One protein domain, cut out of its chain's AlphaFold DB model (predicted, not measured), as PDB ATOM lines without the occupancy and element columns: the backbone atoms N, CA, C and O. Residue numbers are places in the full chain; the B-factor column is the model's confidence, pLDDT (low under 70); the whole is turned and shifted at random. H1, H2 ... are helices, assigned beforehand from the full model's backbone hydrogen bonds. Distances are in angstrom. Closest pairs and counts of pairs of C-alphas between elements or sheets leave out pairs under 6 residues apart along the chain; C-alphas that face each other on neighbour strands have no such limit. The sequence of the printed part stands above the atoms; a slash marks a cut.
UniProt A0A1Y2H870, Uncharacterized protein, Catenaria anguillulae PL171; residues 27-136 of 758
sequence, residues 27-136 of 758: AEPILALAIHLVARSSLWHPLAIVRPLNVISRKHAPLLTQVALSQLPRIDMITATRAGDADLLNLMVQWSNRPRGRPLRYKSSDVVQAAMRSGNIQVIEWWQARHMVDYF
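What this domain is: This is residues 27 to 136 of the 758 residues of an uncharacterized protein of Catenaria anguillulae PL171 (UniProt A0A1Y2H870). Two helical groups stand one after the other along the longest axis: H1, H2 and H3 make a triangle of aligned helices, and two helical hairpins, H4 with H5 and H6 with H7, pack together as the second group. Between the groups, H3 and H5 come close, and a tight link runs from H3 to H4. The 110 printed residues have seven named helices, H1 to H7 in chain order, and no named strand; the class is all helix. The whole is compact, with a radius of gyration of the C-alphas of 14.6 A, yet elongated, spanning 44 by 27 by 21 A.

Where its parts are: Find C-alpha 27 at (7.767, 32.666, -29.926); from there H1, residues 27 to 41, runs 21.0 A. Next look for H2 at 46 to 54, H3 at 62 to 71, 14.8 A, H4 at 77 to 82, H5 at 86 to 96, 15.4 A, and H6 at 108 to 118, 16.1 A. H7, residues 121 to 129, ends at C-alpha 129, (-25.489, 22.480, -32.907).

How they stand to each other: Start at H1: it touches H3 the same way at a shallow tilt of 15 degrees, with C-alphas of Ala 32 and Leu 64 closest, 5.1 A. H2 and H3 form a hairpin, closest at the C-alphas of Ile 49 and Ala 68, 6.4 A. H3 and H5 are close but not clearly touching: the C-alphas of Pro 62 and Leu 91 are 7.9 A apart. H4 touches H6, closest at the C-alphas of Arg 82 and Ser 118, 5.0 A. H6 and H7 form a hairpin, closest at Ala 115 and Ile 124, C-alphas 5.6 A apart. Every O i to N i+4 pair is within hydrogen-bond range in H1, H3, H4, H5 and H7; H6 has 5 of 7 and H2 2 of 5, beside 3 of 6 O i to N i+3 pairs.

The domain as a whole: The C-alphas of Ser 41 and Tyr 135 are farthest apart, 45.4 A. The printed part has no cut; the link from H5 to H6 is long, 11 residues. Look for pLDDT under 70 at residue 109 and residues 131 to 136.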
ATOM      1  N   ALA A  27       8.440  31.394 -30.171       76.06
ATOM      2  CA  ALA A  27       7.767  32.666 -29.926       76.06
ATOM      3  C   ALA A  27       6.509  32.513 -29.051       76.06
ATOM      4  O   ALA A  27       6.316  33.267 -28.097       76.06
ATOM      5  N   GLU A  28       5.673  31.511 -29.331       82.06
ATOM      6  CA  GLU A  28       4.433  31.266 -28.588       82.06
ATOM      7  C   GLU A  28       4.686  30.835 -27.122       82.06
ATOM      8  O   GLU A  28       4.106  31.447 -26.220       82.06
ATOM      9  N   PRO A  29       5.591  29.879 -26.819       84.00
ATOM     10  CA  PRO A  29       5.976  29.560 -25.441       84.00
ATOM     11  C   PRO A  29       6.573  30.739 -24.656       84.00
ATOM     12  O   PRO A  29       6.268  30.910 -23.473       84.00
ATOM     13  N   ILE A  30       7.407  31.569 -25.292       82.94
ATOM     14  CA  ILE A  30       8.019  32.744 -24.645       82.94
ATOM     15  C   ILE A  30       6.945  33.769 -24.270       82.94
ATOM     16  O   ILE A  30       6.925  34.281 -23.150       82.94
ATOM     17  N   LEU A  31       6.012  34.036 -25.182       81.38
ATOM     18  CA  LEU A  31       4.904  34.955 -24.931       81.38
ATOM     19  C   LEU A  31       3.926  34.405 -23.878       81.38
ATOM     20  O   LEU A  31       3.428  35.168 -23.050       81.38
ATOM     21  N   ALA A  32       3.706  33.090 -23.829       84.06
ATOM     22  CA  ALA A  32       2.939  32.440 -22.765       84.06
ATOM     23  C   ALA A  32       3.579  32.655 -21.381       84.06
ATOM     24  O   ALA A  32       2.894  33.008 -20.417       84.06
ATOM     25  N   LEU A  33       4.903  32.509 -21.275       83.19
ATOM     26  CA  LEU A  33       5.641  32.807 -20.042       83.19
ATOM     27  C   LEU A  33       5.544  34.288 -19.661       83.19
ATOM     28  O   LEU A  33       5.343  34.606 -18.487       83.19
ATOM     29  N   ALA A  34       5.616  35.191 -20.641       82.62
ATOM     30  CA  ALA A  34       5.443  36.620 -20.407       82.62
ATOM     31  C   ALA A  34       4.060  36.936 -19.808       82.62
ATOM     32  O   ALA A  34       3.981  37.686 -18.837       82.62
ATOM     33  N   ILE A  35       2.983  36.308 -20.298       84.06
ATOM     34  CA  ILE A  35       1.630  36.471 -19.735       84.06
ATOM     35  C   ILE A  35       1.584  36.042 -18.259       84.06
ATOM     36  O   ILE A  35       1.015  36.756 -17.433       84.06
ATOM     37  N   HIS A  36       2.213  34.922 -17.890       82.69
ATOM     38  CA  HIS A  36       2.279  34.483 -16.490       82.69
ATOM     39  C   HIS A  36       3.032  35.470 -15.584       82.69
ATOM     40  O   HIS A  36       2.609  35.720 -14.453       82.69
ATOM     41  N   LEU A  37       4.142  36.032 -16.065       83.19
ATOM     42  CA  LEU A  37       4.942  37.003 -15.314       83.19
ATOM     43  C   LEU A  37       4.218  38.347 -15.162       83.19
ATOM     44  O   LEU A  37       4.204  38.928 -14.075       83.19
ATOM     45  N   VAL A  38       3.557  38.812 -16.224       84.81
ATOM     46  CA  VAL A  38       2.726  40.023 -16.200       84.81
ATOM     47  C   VAL A  38       1.532  39.843 -15.263       84.81
ATOM     48  O   VAL A  38       1.238  40.742 -14.481       84.81
ATOM     49  N   ALA A  39       0.884  38.675 -15.255       81.75
ATOM     50  CA  ALA A  39      -0.204  38.389 -14.322       81.75
ATOM     51  C   ALA A  39       0.248  38.516 -12.856       81.75
ATOM     52  O   ALA A  39      -0.426  39.165 -12.063       81.75
ATOM     53  N   ARG A  40       1.416  37.966 -12.501       81.62
ATOM     54  CA  ARG A  40       1.947  38.043 -11.127       81.62
ATOM     55  C   ARG A  40       2.368  39.455 -10.726       81.62
ATOM     56  O   ARG A  40       2.041  39.895  -9.631       81.62
ATOM     57  N   SER A  41       3.074  40.162 -11.607       84.44
ATOM     58  CA  SER A  41       3.556  41.527 -11.335       84.44
ATOM     59  C   SER A  41       2.436  42.569 -11.293       84.44
ATOM     60  O   SER A  41       2.552  43.553 -10.576       84.44
ATOM     61  N   SER A  42       1.334  42.337 -12.011       80.75
ATOM     62  CA  SER A  42       0.161  43.222 -12.024       80.75
ATOM     63  C   SER A  42      -0.925  42.841 -11.014       80.75
ATOM     64  O   SER A  42      -2.029  43.373 -11.101       80.75
ATOM     65  N   LEU A  43      -0.664  41.906 -10.088       79.81
ATOM     66  CA  LEU A  43      -1.671  41.376  -9.154       79.81
ATOM     67  C   LEU A  43      -2.954  40.905  -9.871       79.81
ATOM     68  O   LEU A  43      -4.070  41.132  -9.411       79.81
ATOM     69  N   TRP A  44      -2.784  40.223 -11.005       81.00
ATOM     70  CA  TRP A  44      -3.851  39.712 -11.867       81.00
ATOM     71  C   TRP A  44      -4.762  40.790 -12.473       81.00
ATOM     72  O   TRP A  44      -5.926  40.524 -12.780       81.00
ATOM     73  N   HIS A  45      -4.238  41.999 -12.707       79.88
ATOM     74  CA  HIS A  45      -4.996  43.062 -13.360       79.88
ATOM     75  C   HIS A  45      -5.399  42.660 -14.800       79.88
ATOM     76  O   HIS A  45      -4.522  42.455 -15.649       79.88
ATOM     77  N   PRO A  46      -6.705  42.601 -15.143       76.62
ATOM     78  CA  PRO A  46      -7.171  42.048 -16.420       76.62
ATOM     79  C   PRO A  46      -6.574  42.731 -17.655       76.62
ATOM     80  O   PRO A  46      -6.141  42.059 -18.588       76.62
ATOM     81  N   LEU A  47      -6.471  44.065 -17.648       78.62
ATOM     82  CA  LEU A  47      -5.919  44.819 -18.782       78.62
ATOM     83  C   LEU A  47      -4.441  44.506 -19.055       78.62
ATOM     84  O   LEU A  47      -4.013  44.545 -20.206       78.62
ATOM     85  N   ALA A  48      -3.658  44.179 -18.025       78.00
ATOM     86  CA  ALA A  48      -2.247  43.844 -18.193       78.00
ATOM     87  C   ALA A  48      -2.083  42.456 -18.835       78.00
ATOM     88  O   ALA A  48      -1.234  42.273 -19.702       78.00
ATOM     89  N   ILE A  49      -2.952  41.511 -18.465       79.94
ATOM     90  CA  ILE A  49      -2.972  40.134 -18.982       79.94
ATOM     91  C   ILE A  49      -3.480  40.071 -20.430       79.94
ATOM     92  O   ILE A  49      -3.035  39.221 -21.198       79.94
ATOM     93  N   VAL A  50      -4.404  40.958 -20.815       74.56
ATOM     94  CA  VAL A  50      -5.020  40.963 -22.155       74.56
ATOM     95  C   VAL A  50      -4.135  41.635 -23.210       74.56
ATOM     96  O   VAL A  50      -4.174  41.236 -24.369       74.56
ATOM     97  N   ARG A  51      -3.290  42.608 -22.843       75.69
ATOM     98  CA  ARG A  51      -2.411  43.325 -23.793       75.69
ATOM     99  C   ARG A  51      -1.578  42.401 -24.707       75.69
ATOM    100  O   ARG A  51      -1.585  42.642 -25.912       75.69
ATOM    101  N   PRO A  52      -0.922  41.333 -24.207       71.44
ATOM    102  CA  PRO A  52      -0.189  40.385 -25.051       71.44
ATOM    103  C   PRO A  52      -1.068  39.583 -26.024       71.44
ATOM    104  O   PRO A  52      -0.574  39.143 -27.059       71.44
ATOM    105  N   LEU A  53      -2.363  39.405 -25.731       71.75
ATOM    106  CA  LEU A  53      -3.297  38.681 -26.606       71.75
ATOM    107  C   LEU A  53      -3.645  39.459 -27.880       71.75
ATOM    108  O   LEU A  53      -4.050  38.855 -28.867       71.75
ATOM    109  N   ASN A  54      -3.465  40.781 -27.876       72.25
ATOM    110  CA  ASN A  54      -3.754  41.637 -29.029       72.25
ATOM    111  C   ASN A  54      -2.606  41.678 -30.053       72.25
ATOM    112  O   ASN A  54      -2.742  42.312 -31.095       72.25
ATOM    113  N   VAL A  55      -1.474  41.029 -29.759       73.06
ATOM    114  CA  VAL A  55      -0.264  41.065 -30.597       73.06
ATOM    115  C   VAL A  55      -0.288  39.982 -31.677       73.06
ATOM    116  O   VAL A  55       0.173  40.211 -32.791       73.06
ATOM    117  N   ILE A  56      -0.828  38.799 -31.366       73.88
ATOM    118  CA  ILE A  56      -0.877  37.657 -32.286       73.88
ATOM    119  C   ILE A  56      -2.292  37.089 -32.305       73.88
ATOM    120  O   ILE A  56      -2.898  36.848 -31.263       73.88
ATOM    121  N   SER A  57      -2.815  36.834 -33.506       76.25
ATOM    122  CA  SER A  57      -4.130  36.214 -33.659       76.25
ATOM    123  C   SER A  57      -4.162  34.826 -33.020       76.25
ATOM    124  O   SER A  57      -3.299  33.980 -33.256       76.25
ATOM    125  N   ARG A  58      -5.238  34.553 -32.287       77.94
ATOM    126  CA  ARG A  58      -5.524  33.268 -31.636       77.94
ATOM    127  C   ARG A  58      -5.515  32.042 -32.550       77.94
ATOM    128  O   ARG A  58      -5.338  30.935 -32.058       77.94
ATOM    129  N   LYS A  59      -5.714  32.233 -33.860       76.62
ATOM    130  CA  LYS A  59      -5.617  31.157 -34.860       76.62
ATOM    131  C   LYS A  59      -4.170  30.691 -35.043       76.62
ATOM    132  O   LYS A  59      -3.946  29.525 -35.330       76.62
ATOM    133  N   HIS A  60      -3.214  31.600 -34.851       76.56
ATOM    134  CA  HIS A  60      -1.783  31.350 -35.009       76.56
ATOM    135  C   HIS A  60      -1.093  30.993 -33.688       76.56
ATOM    136  O   HIS A  60      -0.119  30.255 -33.715       76.56
ATOM    137  N   ALA A  61      -1.591  31.497 -32.550       80.75
ATOM    138  CA  ALA A  61      -1.019  31.227 -31.229       80.75
ATOM    139  C   ALA A  61      -2.105  30.938 -30.159       80.75
ATOM    140  O   ALA A  61      -2.416  31.800 -29.322       80.75
ATOM    141  N   PRO A  62      -2.746  29.752 -30.185       80.88
ATOM    142  CA  PRO A  62      -3.815  29.393 -29.251       80.88
ATOM    143  C   PRO A  62      -3.348  29.253 -27.790       80.88
ATOM    144  O   PRO A  62      -4.152  29.473 -26.877       80.88
ATOM    145  N   LEU A  63      -2.072  28.930 -27.538       82.44
ATOM    146  CA  LEU A  63      -1.515  28.746 -26.193       82.44
ATOM    147  C   LEU A  63      -1.576  30.039 -25.376       82.44
ATOM    148  O   LEU A  63      -1.859  29.997 -24.181       82.44
ATOM    149  N   LEU A  64      -1.381  31.193 -26.019       84.25
ATOM    150  CA  LEU A  64      -1.462  32.502 -25.359       84.25
ATOM    151  C   LEU A  64      -2.849  32.729 -24.758       84.25
ATOM    152  O   LEU A  64      -2.979  33.126 -23.599       84.25
ATOM    153  N   THR A  65      -3.886  32.396 -25.531       83.50
ATOM    154  CA  THR A  65      -5.284  32.507 -25.096       83.50
ATOM    155  C   THR A  65      -5.578  31.527 -23.957       83.50
ATOM    156  O   THR A  65      -6.202  31.911 -22.971       83.50
ATOM    157  N   GLN A  66      -5.089  30.285 -24.038       84.56
ATOM    158  CA  GLN A  66      -5.246  29.291 -22.967       84.56
ATOM    159  C   GLN A  66      -4.580  29.753 -21.665       84.56
ATOM    160  O   GLN A  66      -5.191  29.717 -20.595       84.56
ATOM    161  N   VAL A  67      -3.350  30.257 -21.750       84.06
ATOM    162  CA  VAL A  67      -2.601  30.757 -20.594       84.06
ATOM    163  C   VAL A  67      -3.295  31.959 -19.964       84.06
ATOM    164  O   VAL A  67      -3.502  31.959 -18.749       84.06
ATOM    165  N   ALA A  68      -3.752  32.931 -20.751       83.19
ATOM    166  CA  ALA A  68      -4.511  34.058 -20.217       83.19
ATOM    167  C   ALA A  68      -5.822  33.615 -19.541       83.19
ATOM    168  O   ALA A  68      -6.118  34.044 -18.424       83.19
ATOM    169  N   LEU A  69      -6.572  32.692 -20.153       80.81
ATOM    170  CA  LEU A  69      -7.792  32.126 -19.567       80.81
ATOM    171  C   LEU A  69      -7.523  31.293 -18.306       80.81
ATOM    172  O   LEU A  69      -8.410  31.193 -17.457       80.81
ATOM    173  N   SER A  70      -6.333  30.704 -18.152       82.12
ATOM    174  CA  SER A  70      -5.933  30.018 -16.914       82.12
ATOM    175  C   SER A  70      -5.742  30.996 -15.748       82.12
ATOM    176  O   SER A  70      -6.063  30.664 -14.610       82.12
ATOM    177  N   GLN A  71      -5.261  32.212 -16.033       81.19
ATOM    178  CA  GLN A  71      -5.050  33.267 -15.035       81.19
ATOM    179  C   GLN A  71      -6.333  34.052 -14.728       81.19
ATOM    180  O   GLN A  71      -6.411  34.727 -13.705       81.19
ATOM    181  N   LEU A  72      -7.349  33.945 -15.593       79.62
ATOM    182  CA  LEU A  72      -8.635  34.635 -15.482       79.62
ATOM    183  C   LEU A  72      -9.802  33.629 -15.395       79.62
ATOM    184  O   LEU A  72     -10.615  33.521 -16.319       79.62
ATOM    185  N   PRO A  73      -9.953  32.911 -14.262       72.12
ATOM    186  CA  PRO A  73     -10.999  31.897 -14.081       72.12
ATOM    187  C   PRO A  73     -12.431  32.463 -14.072       72.12
ATOM    188  O   PRO A  73     -13.390  31.684 -14.092       72.12
ATOM    189  N   ARG A  74     -12.580  33.797 -14.037       75.94
ATOM    190  CA  ARG A  74     -13.861  34.513 -14.158       75.94
ATOM    191  C   ARG A  74     -14.380  34.589 -15.597       75.94
ATOM    192  O   ARG A  74     -15.582  34.710 -15.770       75.94
ATOM    193  N   ILE A  75     -13.505  34.509 -16.605       82.56
ATOM    194  CA  ILE A  75     -13.924  34.502 -18.014       82.56
ATOM    195  C   ILE A  75     -14.474  33.117 -18.324       82.56
ATOM    196  O   ILE A  75     -13.715  32.147 -18.350       82.56
ATOM    197  N   ASP A  76     -15.780  33.021 -18.503       84.94
ATOM    198  CA  ASP A  76     -16.527  31.789 -18.739       84.94
ATOM    199  C   ASP A  76     -17.102  31.738 -20.169       84.94
ATOM    200  O   ASP A  76     -16.873  32.641 -20.980       84.94
ATOM    201  N   MET A  77     -17.836  30.673 -20.504       82.81
ATOM    202  CA  MET A  77     -18.417  30.546 -21.849       82.81
ATOM    203  C   MET A  77     -19.486  31.620 -22.109       82.81
ATOM    204  O   MET A  77     -19.679  32.031 -23.252       82.81
ATOM    205  N   ILE A  78     -20.157  32.121 -21.064       85.25
ATOM    206  CA  ILE A  78     -21.124  33.225 -21.174       85.25
ATOM    207  C   ILE A  78     -20.413  34.512 -21.595       85.25
ATOM    208  O   ILE A  78     -20.908  35.240 -22.452       85.25
ATOM    209  N   THR A  79     -19.223  34.775 -21.060       86.81
ATOM    210  CA  THR A  79     -18.396  35.927 -21.438       86.81
ATOM    211  C   THR A  79     -18.003  35.869 -22.916       86.81
ATOM    212  O   THR A  79     -18.149  36.860 -23.627       86.81
ATOM    213  N   ALA A  80     -17.580  34.698 -23.403       86.62
ATOM    214  CA  ALA A  80     -17.289  34.479 -24.823       86.62
ATOM    215  C   ALA A  80     -18.541  34.634 -25.709       86.62
ATOM    216  O   ALA A  80     -18.474  35.202 -26.797       86.62
ATOM    217  N   THR A  81     -19.695  34.188 -25.205       87.94
ATOM    218  CA  THR A  81     -20.997  34.314 -25.876       87.94
ATOM    219  C   THR A  81     -21.423  35.775 -26.005       87.94
ATOM    220  O   THR A  81     -21.782  36.204 -27.094       87.94
ATOM    221  N   ARG A  82     -21.312  36.570 -24.931       85.88
ATOM    222  CA  ARG A  82     -21.599  38.016 -24.951       85.88
ATOM    223  C   ARG A  82     -20.685  38.777 -25.908       85.88
ATOM    224  O   ARG A  82     -21.125  39.742 -26.516       85.88
ATOM    225  N   ALA A  83     -19.435  38.333 -26.045       85.75
ATOM    226  CA  ALA A  83     -18.482  38.895 -26.998       85.75
ATOM    227  C   ALA A  83     -18.765  38.495 -28.459       85.75
ATOM    228  O   ALA A  83     -18.101  39.000 -29.360       85.75
ATOM    229  N   GLY A  84     -19.710  37.581 -28.709       86.19
ATOM    230  CA  GLY A  84     -20.014  37.107 -30.054       86.19
ATOM    231  C   GLY A  84     -18.892  36.261 -30.672       86.19
ATOM    232  O   GLY A  84     -18.794  36.197 -31.894       86.19
ATOM    233  N   ASP A  85     -18.032  35.626 -29.870       86.94
ATOM    234  CA  ASP A  85     -16.821  34.952 -30.359       86.94
ATOM    235  C   ASP A  85     -16.979  33.418 -30.397       86.94
ATOM    236  O   ASP A  85     -16.648  32.699 -29.449       86.94
ATOM    237  N   ALA A  86     -17.473  32.900 -31.528       85.88
ATOM    238  CA  ALA A  86     -17.650  31.460 -31.755       85.88
ATOM    239  C   ALA A  86     -16.317  30.685 -31.812       85.88
ATOM    240  O   ALA A  86     -16.250  29.520 -31.408       85.88
ATOM    241  N   ASP A  87     -15.237  31.332 -32.262       85.25
ATOM    242  CA  ASP A  87     -13.895  30.741 -32.275       85.25
ATOM    243  C   ASP A  87     -13.385  30.523 -30.840       85.25
ATOM    244  O   ASP A  87     -12.709  29.528 -30.564       85.25
ATOM    245  N   LEU A  88     -13.755  31.400 -29.897       85.75
ATOM    246  CA  LEU A  88     -13.362  31.267 -28.493       85.75
ATOM    247  C   LEU A  88     -14.099  30.115 -27.834       85.75
ATOM    248  O   LEU A  88     -13.486  29.329 -27.114       85.75
ATOM    249  N   LEU A  89     -15.397  30.006 -28.112       86.81
ATOM    250  CA  LEU A  89     -16.226  28.901 -27.649       86.81
ATOM    251  C   LEU A  89     -15.685  27.561 -28.171       86.81
ATOM    252  O   LEU A  89     -15.517  26.617 -27.397       86.81
ATOM    253  N   ASN A  90     -15.311  27.496 -29.455       87.19
ATOM    254  CA  ASN A  90     -14.630  26.338 -30.043       87.19
ATOM    255  C   ASN A  90     -13.334  25.995 -29.301       87.19
ATOM    256  O   ASN A  90     -13.126  24.838 -28.933       87.19
ATOM    257  N   LEU A  91     -12.473  26.989 -29.068       85.81
ATOM    258  CA  LEU A  91     -11.198  26.798 -28.379       85.81
ATOM    259  C   LEU A  91     -11.405  26.299 -26.945       85.81
ATOM    260  O   LEU A  91     -10.710  25.378 -26.521       85.81
ATOM    261  N   MET A  92     -12.362  26.868 -26.209       86.31
ATOM    262  CA  MET A  92     -12.672  26.471 -24.834       86.31
ATOM    263  C   MET A  92     -13.150  25.012 -24.753       86.31
ATOM    264  O   MET A  92     -12.662  24.277 -23.897       86.31
ATOM    265  N   VAL A  93     -14.012  24.562 -25.675       85.44
ATOM    266  CA  VAL A  93     -14.463  23.154 -25.749       85.44
ATOM    267  C   VAL A  93     -13.343  22.206 -26.176       85.44
ATOM    268  O   VAL A  93     -13.161  21.135 -25.603       85.44
ATOM    269  N   GLN A  94     -12.548  22.582 -27.178       84.12
ATOM    270  CA  GLN A  94     -11.414  21.753 -27.590       84.12
ATOM    271  C   GLN A  94     -10.377  21.624 -26.472       84.12
ATOM    272  O   GLN A  94      -9.782  20.561 -26.301       84.12
ATOM    273  N   TRP A  95     -10.159  22.698 -25.711       84.00
ATOM    274  CA  TRP A  95      -9.242  22.693 -24.585       84.00
ATOM    275  C   TRP A  95      -9.782  21.871 -23.416       84.00
ATOM    276  O   TRP A  95      -9.003  21.131 -22.824       84.00
ATOM    277  N   SER A  96     -11.088  21.919 -23.121       84.44
ATOM    278  CA  SER A  96     -11.691  21.123 -22.041       84.44
ATOM    279  C   SER A  96     -11.562  19.616 -22.263       84.44
ATOM    280  O   SER A  96     -11.411  18.873 -21.300       84.44
ATOM    281  N   ASN A  97     -11.561  19.169 -23.521       81.44
ATOM    282  CA  ASN A  97     -11.456  17.751 -23.879       81.44
ATOM    283  C   ASN A  97     -10.014  17.203 -23.830       81.44
ATOM    284  O   ASN A  97      -9.800  16.013 -24.064       81.44
ATOM    285  N   ARG A  98      -9.005  18.043 -23.553       82.94
ATOM    286  CA  ARG A  98      -7.592  17.640 -23.462       82.94
ATOM    287  C   ARG A  98      -7.173  17.360 -22.010       82.94
ATOM    288  O   ARG A  98      -7.717  17.963 -21.085       82.94
ATOM    289  N   PRO A  99      -6.156  16.509 -21.773       71.50
ATOM    290  CA  PRO A  99      -5.570  16.357 -20.440       71.50
ATOM    291  C   PRO A  99      -5.009  17.702 -19.950       71.50
ATOM    292  O   PRO A  99      -4.308  18.387 -20.692       71.50
ATOM    293  N   ARG A 100      -5.320  18.080 -18.698       70.06
ATOM    294  CA  ARG A 100      -5.087  19.428 -18.115       70.06
ATOM    295  C   ARG A 100      -5.918  20.557 -18.754       70.06
ATOM    296  O   ARG A 100      -5.594  21.732 -18.592       70.06
ATOM    297  N   GLY A 101      -6.984  20.196 -19.461       72.62
ATOM    298  CA  GLY A 101      -7.996  21.107 -19.973       72.62
ATOM    299  C   GLY A 101      -8.776  21.810 -18.869       72.62
ATOM    300  O   GLY A 101      -8.994  21.263 -17.787       72.62
ATOM    301  N   ARG A 102      -9.205  23.042 -19.143       80.06
ATOM    302  CA  ARG A 102     -10.052  23.810 -18.229       80.06
ATOM    303  C   ARG A 102     -11.504  23.303 -18.314       80.06
ATOM    304  O   ARG A 102     -12.035  23.267 -19.422       80.06
ATOM    305  N   PRO A 103     -12.174  22.972 -17.190       80.00
ATOM    306  CA  PRO A 103     -13.593  22.618 -17.203       80.00
ATOM    307  C   PRO A 103     -14.460  23.739 -17.781       80.00
ATOM    308  O   PRO A 103     -14.227  24.922 -17.500       80.00
ATOM    309  N   LEU A 104     -15.480  23.363 -18.551       81.75
ATOM    310  CA  LEU A 104     -16.467  24.305 -19.069       81.75
ATOM    311  C   LEU A 104     -17.289  24.872 -17.909       81.75
ATOM    312  O   LEU A 104     -17.782  24.135 -17.057       81.75
ATOM    313  N   ARG A 105     -17.424  26.199 -17.869       79.44
ATOM    314  CA  ARG A 105     -18.274  26.907 -16.905       79.44
ATOM    315  C   ARG A 105     -19.300  27.715 -17.683       79.44
ATOM    316  O   ARG A 105     -18.918  28.573 -18.479       79.44
ATOM    317  N   TYR A 106     -20.573  27.418 -17.463       78.31
ATOM    318  CA  TYR A 106     -21.711  28.212 -17.913       78.31
ATOM    319  C   TYR A 106     -22.943  27.841 -17.095       78.31
ATOM    320  O   TYR A 106     -23.025  26.742 -16.549       78.31
ATOM    321  N   LYS A 107     -23.890  28.772 -17.010       74.25
ATOM    322  CA  LYS A 107     -25.238  28.511 -16.506       74.25
ATOM    323  C   LYS A 107     -26.167  28.395 -17.703       74.25
ATOM    324  O   LYS A 107     -26.246  29.342 -18.478       74.25
ATOM    325  N   SER A 108     -26.853  27.265 -17.854       71.00
ATOM    326  CA  SER A 108     -27.725  27.005 -19.009       71.00
ATOM    327  C   SER A 108     -28.826  28.060 -19.182       71.00
ATOM    328  O   SER A 108     -29.142  28.407 -20.316       71.00
ATOM    329  N   SER A 109     -29.335  28.631 -18.081       69.94
ATOM    330  CA  SER A 109     -30.327  29.719 -18.080       69.94
ATOM    331  C   SER A 109     -29.851  30.980 -18.810       69.94
ATOM    332  O   SER A 109     -30.628  31.630 -19.501       69.94
ATOM    333  N   ASP A 110     -28.563  31.309 -18.699       75.94
ATOM    334  CA  ASP A 110     -28.031  32.612 -19.114       75.94
ATOM    335  C   ASP A 110     -27.490  32.582 -20.553       75.94
ATOM    336  O   ASP A 110     -27.235  33.633 -21.147       75.94
ATOM    337  N   VAL A 111     -27.288  31.385 -21.125       80.38
ATOM    338  CA  VAL A 111     -26.686  31.190 -22.456       80.38
ATOM    339  C   VAL A 111     -27.537  31.839 -23.541       80.38
ATOM    340  O   VAL A 111     -27.011  32.601 -24.351       80.38
ATOM    341  N   VAL A 112     -28.845  31.559 -23.554       77.62
ATOM    342  CA  VAL A 112     -29.743  32.026 -24.622       77.62
ATOM    343  C   VAL A 112     -29.880  33.545 -24.571       77.62
ATOM    344  O   VAL A 112     -29.708  34.202 -25.595       77.62
ATOM    345  N   GLN A 113     -30.076  34.123 -23.382       80.56
ATOM    346  CA  GLN A 113     -30.125  35.577 -23.212       80.56
ATOM    347  C   GLN A 113     -28.807  36.242 -23.637       80.56
ATOM    348  O   GLN A 113     -28.817  37.221 -24.380       80.56
ATOM    349  N   ALA A 114     -27.657  35.703 -23.216       84.00
ATOM    350  CA  ALA A 114     -26.352  36.237 -23.597       84.00
ATOM    351  C   ALA A 114     -26.101  36.164 -25.111       84.00
ATOM    352  O   ALA A 114     -25.534  37.097 -25.681       84.00
ATOM    353  N   ALA A 115     -26.527  35.077 -25.759       84.88
ATOM    354  CA  ALA A 115     -26.386  34.898 -27.197       84.88
ATOM    355  C   ALA A 115     -27.273  35.885 -27.970       84.88
ATOM    356  O   ALA A 115     -26.779  36.544 -28.884       84.88
ATOM    357  N   MET A 116     -28.528  36.071 -27.549       84.25
ATOM    358  CA  MET A 116     -29.431  37.065 -28.142       84.25
ATOM    359  C   MET A 116     -28.926  38.498 -27.948       84.25
ATOM    360  O   MET A 116     -28.926  39.269 -28.905       84.25
ATOM    361  N   ARG A 117     -28.391  38.836 -26.762       85.69
ATOM    362  CA  ARG A 117     -27.742  40.137 -26.498       85.69
ATOM    363  C   ARG A 117     -26.592  40.422 -27.461       85.69
ATOM    364  O   ARG A 117     -26.414  41.555 -27.896       85.69
ATOM    365  N   SER A 118     -25.793  39.400 -27.772       87.56
ATOM    366  CA  SER A 118     -24.608  39.555 -28.622       87.56
ATOM    367  C   SER A 118     -24.940  39.918 -30.072       87.56
ATOM    368  O   SER A 118     -24.088  40.451 -30.775       87.56
ATOM    369  N   GLY A 119     -26.147  39.591 -30.544       87.56
ATOM    370  CA  GLY A 119     -26.530  39.764 -31.943       87.56
ATOM    371  C   GLY A 119     -25.831  38.809 -32.919       87.56
ATOM    372  O   GLY A 119     -26.081  38.885 -34.119       87.56
ATOM    373  N   ASN A 120     -24.946  37.907 -32.471       88.75
ATOM    374  CA  ASN A 120     -24.189  37.052 -33.385       88.75
ATOM    375  C   ASN A 120     -24.904  35.716 -33.647       88.75
ATOM    376  O   ASN A 120     -24.837  34.784 -32.841       88.75
ATOM    377  N   ILE A 121     -25.520  35.599 -34.828       89.31
ATOM    378  CA  ILE A 121     -26.207  34.384 -35.297       89.31
ATOM    379  C   ILE A 121     -25.284  33.158 -35.246       89.31
ATOM    380  O   ILE A 121     -25.717  32.089 -34.823       89.31
ATOM    381  N   GLN A 122     -23.997  33.309 -35.581       87.12
ATOM    382  CA  GLN A 122     -23.050  32.189 -35.573       87.12
ATOM    383  C   GLN A 122     -22.870  31.605 -34.174       87.12
ATOM    384  O   GLN A 122     -22.739  30.395 -34.026       87.12
ATOM    385  N   VAL A 123     -22.883  32.445 -33.135       86.94
ATOM    386  CA  VAL A 123     -22.797  31.991 -31.742       86.94
ATOM    387  C   VAL A 123     -24.085  31.290 -31.318       86.94
ATOM    388  O   VAL A 123     -24.021  30.251 -30.661       86.94
ATOM    389  N   ILE A 124     -25.245  31.813 -31.721       84.12
ATOM    390  CA  ILE A 124     -26.541  31.183 -31.437       84.12
ATOM    391  C   ILE A 124     -26.599  29.783 -32.074       84.12
ATOM    392  O   ILE A 124     -26.925  28.804 -31.401       84.12
ATOM    393  N   GLU A 125     -26.211  29.663 -33.344       84.62
ATOM    394  CA  GLU A 125     -26.160  28.384 -34.061       84.62
ATOM    395  C   GLU A 125     -25.099  27.438 -33.485       84.62
ATOM    396  O   GLU A 125     -25.337  26.234 -33.372       84.62
ATOM    397  N   TRP A 126     -23.958  27.975 -33.044       86.00
ATOM    398  CA  TRP A 126     -22.896  27.205 -32.396       86.00
ATOM    399  C   TRP A 126     -23.379  26.504 -31.123       86.00
ATOM    400  O   TRP A 126     -23.047  25.332 -30.911       86.00
ATOM    401  N   TRP A 127     -24.168  27.199 -30.293       80.12
ATOM    402  CA  TRP A 127     -24.755  26.637 -29.072       80.12
ATOM    403  C   TRP A 127     -25.839  25.600 -29.378       80.12
ATOM    404  O   TRP A 127     -25.889  24.568 -28.708       80.12
ATOM    405  N   GLN A 128     -26.658  25.825 -30.412       75.38
ATOM    406  CA  GLN A 128     -27.691  24.873 -30.841       75.38
ATOM    407  C   GLN A 128     -27.099  23.563 -31.381       75.38
ATOM    408  O   GLN A 128     -27.573  22.484 -31.034       75.38
ATOM    409  N   ALA A 129     -26.044  23.635 -32.197       77.44
ATOM    410  CA  ALA A 129     -25.489  22.480 -32.907       77.44
ATOM    411  C   ALA A 129     -24.844  21.414 -32.002       77.44
ATOM    412  O   ALA A 129     -24.625  20.286 -32.436       77.44
ATOM    413  N   ARG A 130     -24.482  21.760 -30.761       70.81
ATOM    414  CA  ARG A 130     -23.682  20.883 -29.890       70.81
ATOM    415  C   ARG A 130     -24.486  20.103 -28.855       70.81
ATOM    416  O   ARG A 130     -23.869  19.361 -28.098       70.81
ATOM    417  N   HIS A 131     -25.807  20.285 -28.786       60.34
ATOM    418  CA  HIS A 131     -26.689  19.648 -27.790       60.34
ATOM    419  C   HIS A 131     -26.195  19.760 -26.325       60.34
ATOM    420  O   HIS A 131     -26.663  19.035 -25.460       60.34
ATOM    421  N   MET A 132     -25.271  20.684 -26.016       56.62
ATOM    422  CA  MET A 132     -24.724  20.909 -24.661       56.62
ATOM    423  C   MET A 132     -25.716  21.627 -23.732       56.62
ATOM    424  O   MET A 132     -25.419  21.893 -22.566       56.62
ATOM    425  N   VAL A 133     -26.872  21.990 -24.278       52.75
ATOM    426  CA  VAL A 133     -28.045  22.484 -23.573       52.75
ATOM    427  C   VAL A 133     -29.129  21.458 -23.898       52.75
ATOM    428  O   VAL A 133     -29.641  21.445 -25.018       52.75
ATOM    429  N   ASP A 134     -29.383  20.526 -22.978       45.62
ATOM    430  CA  ASP A 134     -30.391  19.470 -23.134       45.62
ATOM    431  C   ASP A 134     -31.730  20.069 -23.553       45.62
ATOM    432  O   ASP A 134     -32.197  20.949 -22.842       45.62
ATOM    433  N   TYR A 135     -32.298  19.586 -24.675       40.78
ATOM    434  CA  TYR A 135     -33.698  19.584 -25.180       40.78
ATOM    435  C   TYR A 135     -34.642  20.793 -24.951       40.78
ATOM    436  O   TYR A 135     -35.760  20.826 -25.457       40.78
ATOM    437  N   PHE A 136     -34.179  21.819 -24.262       43.62
ATOM    438  CA  PHE A 136     -34.883  22.959 -23.717       43.62
ATOM    439  C   PHE A 136     -34.053  24.197 -24.060       43.62
ATOM    440  O   PHE A 136     -33.721  25.026 -23.217       43.62
TER     441      PHE A 136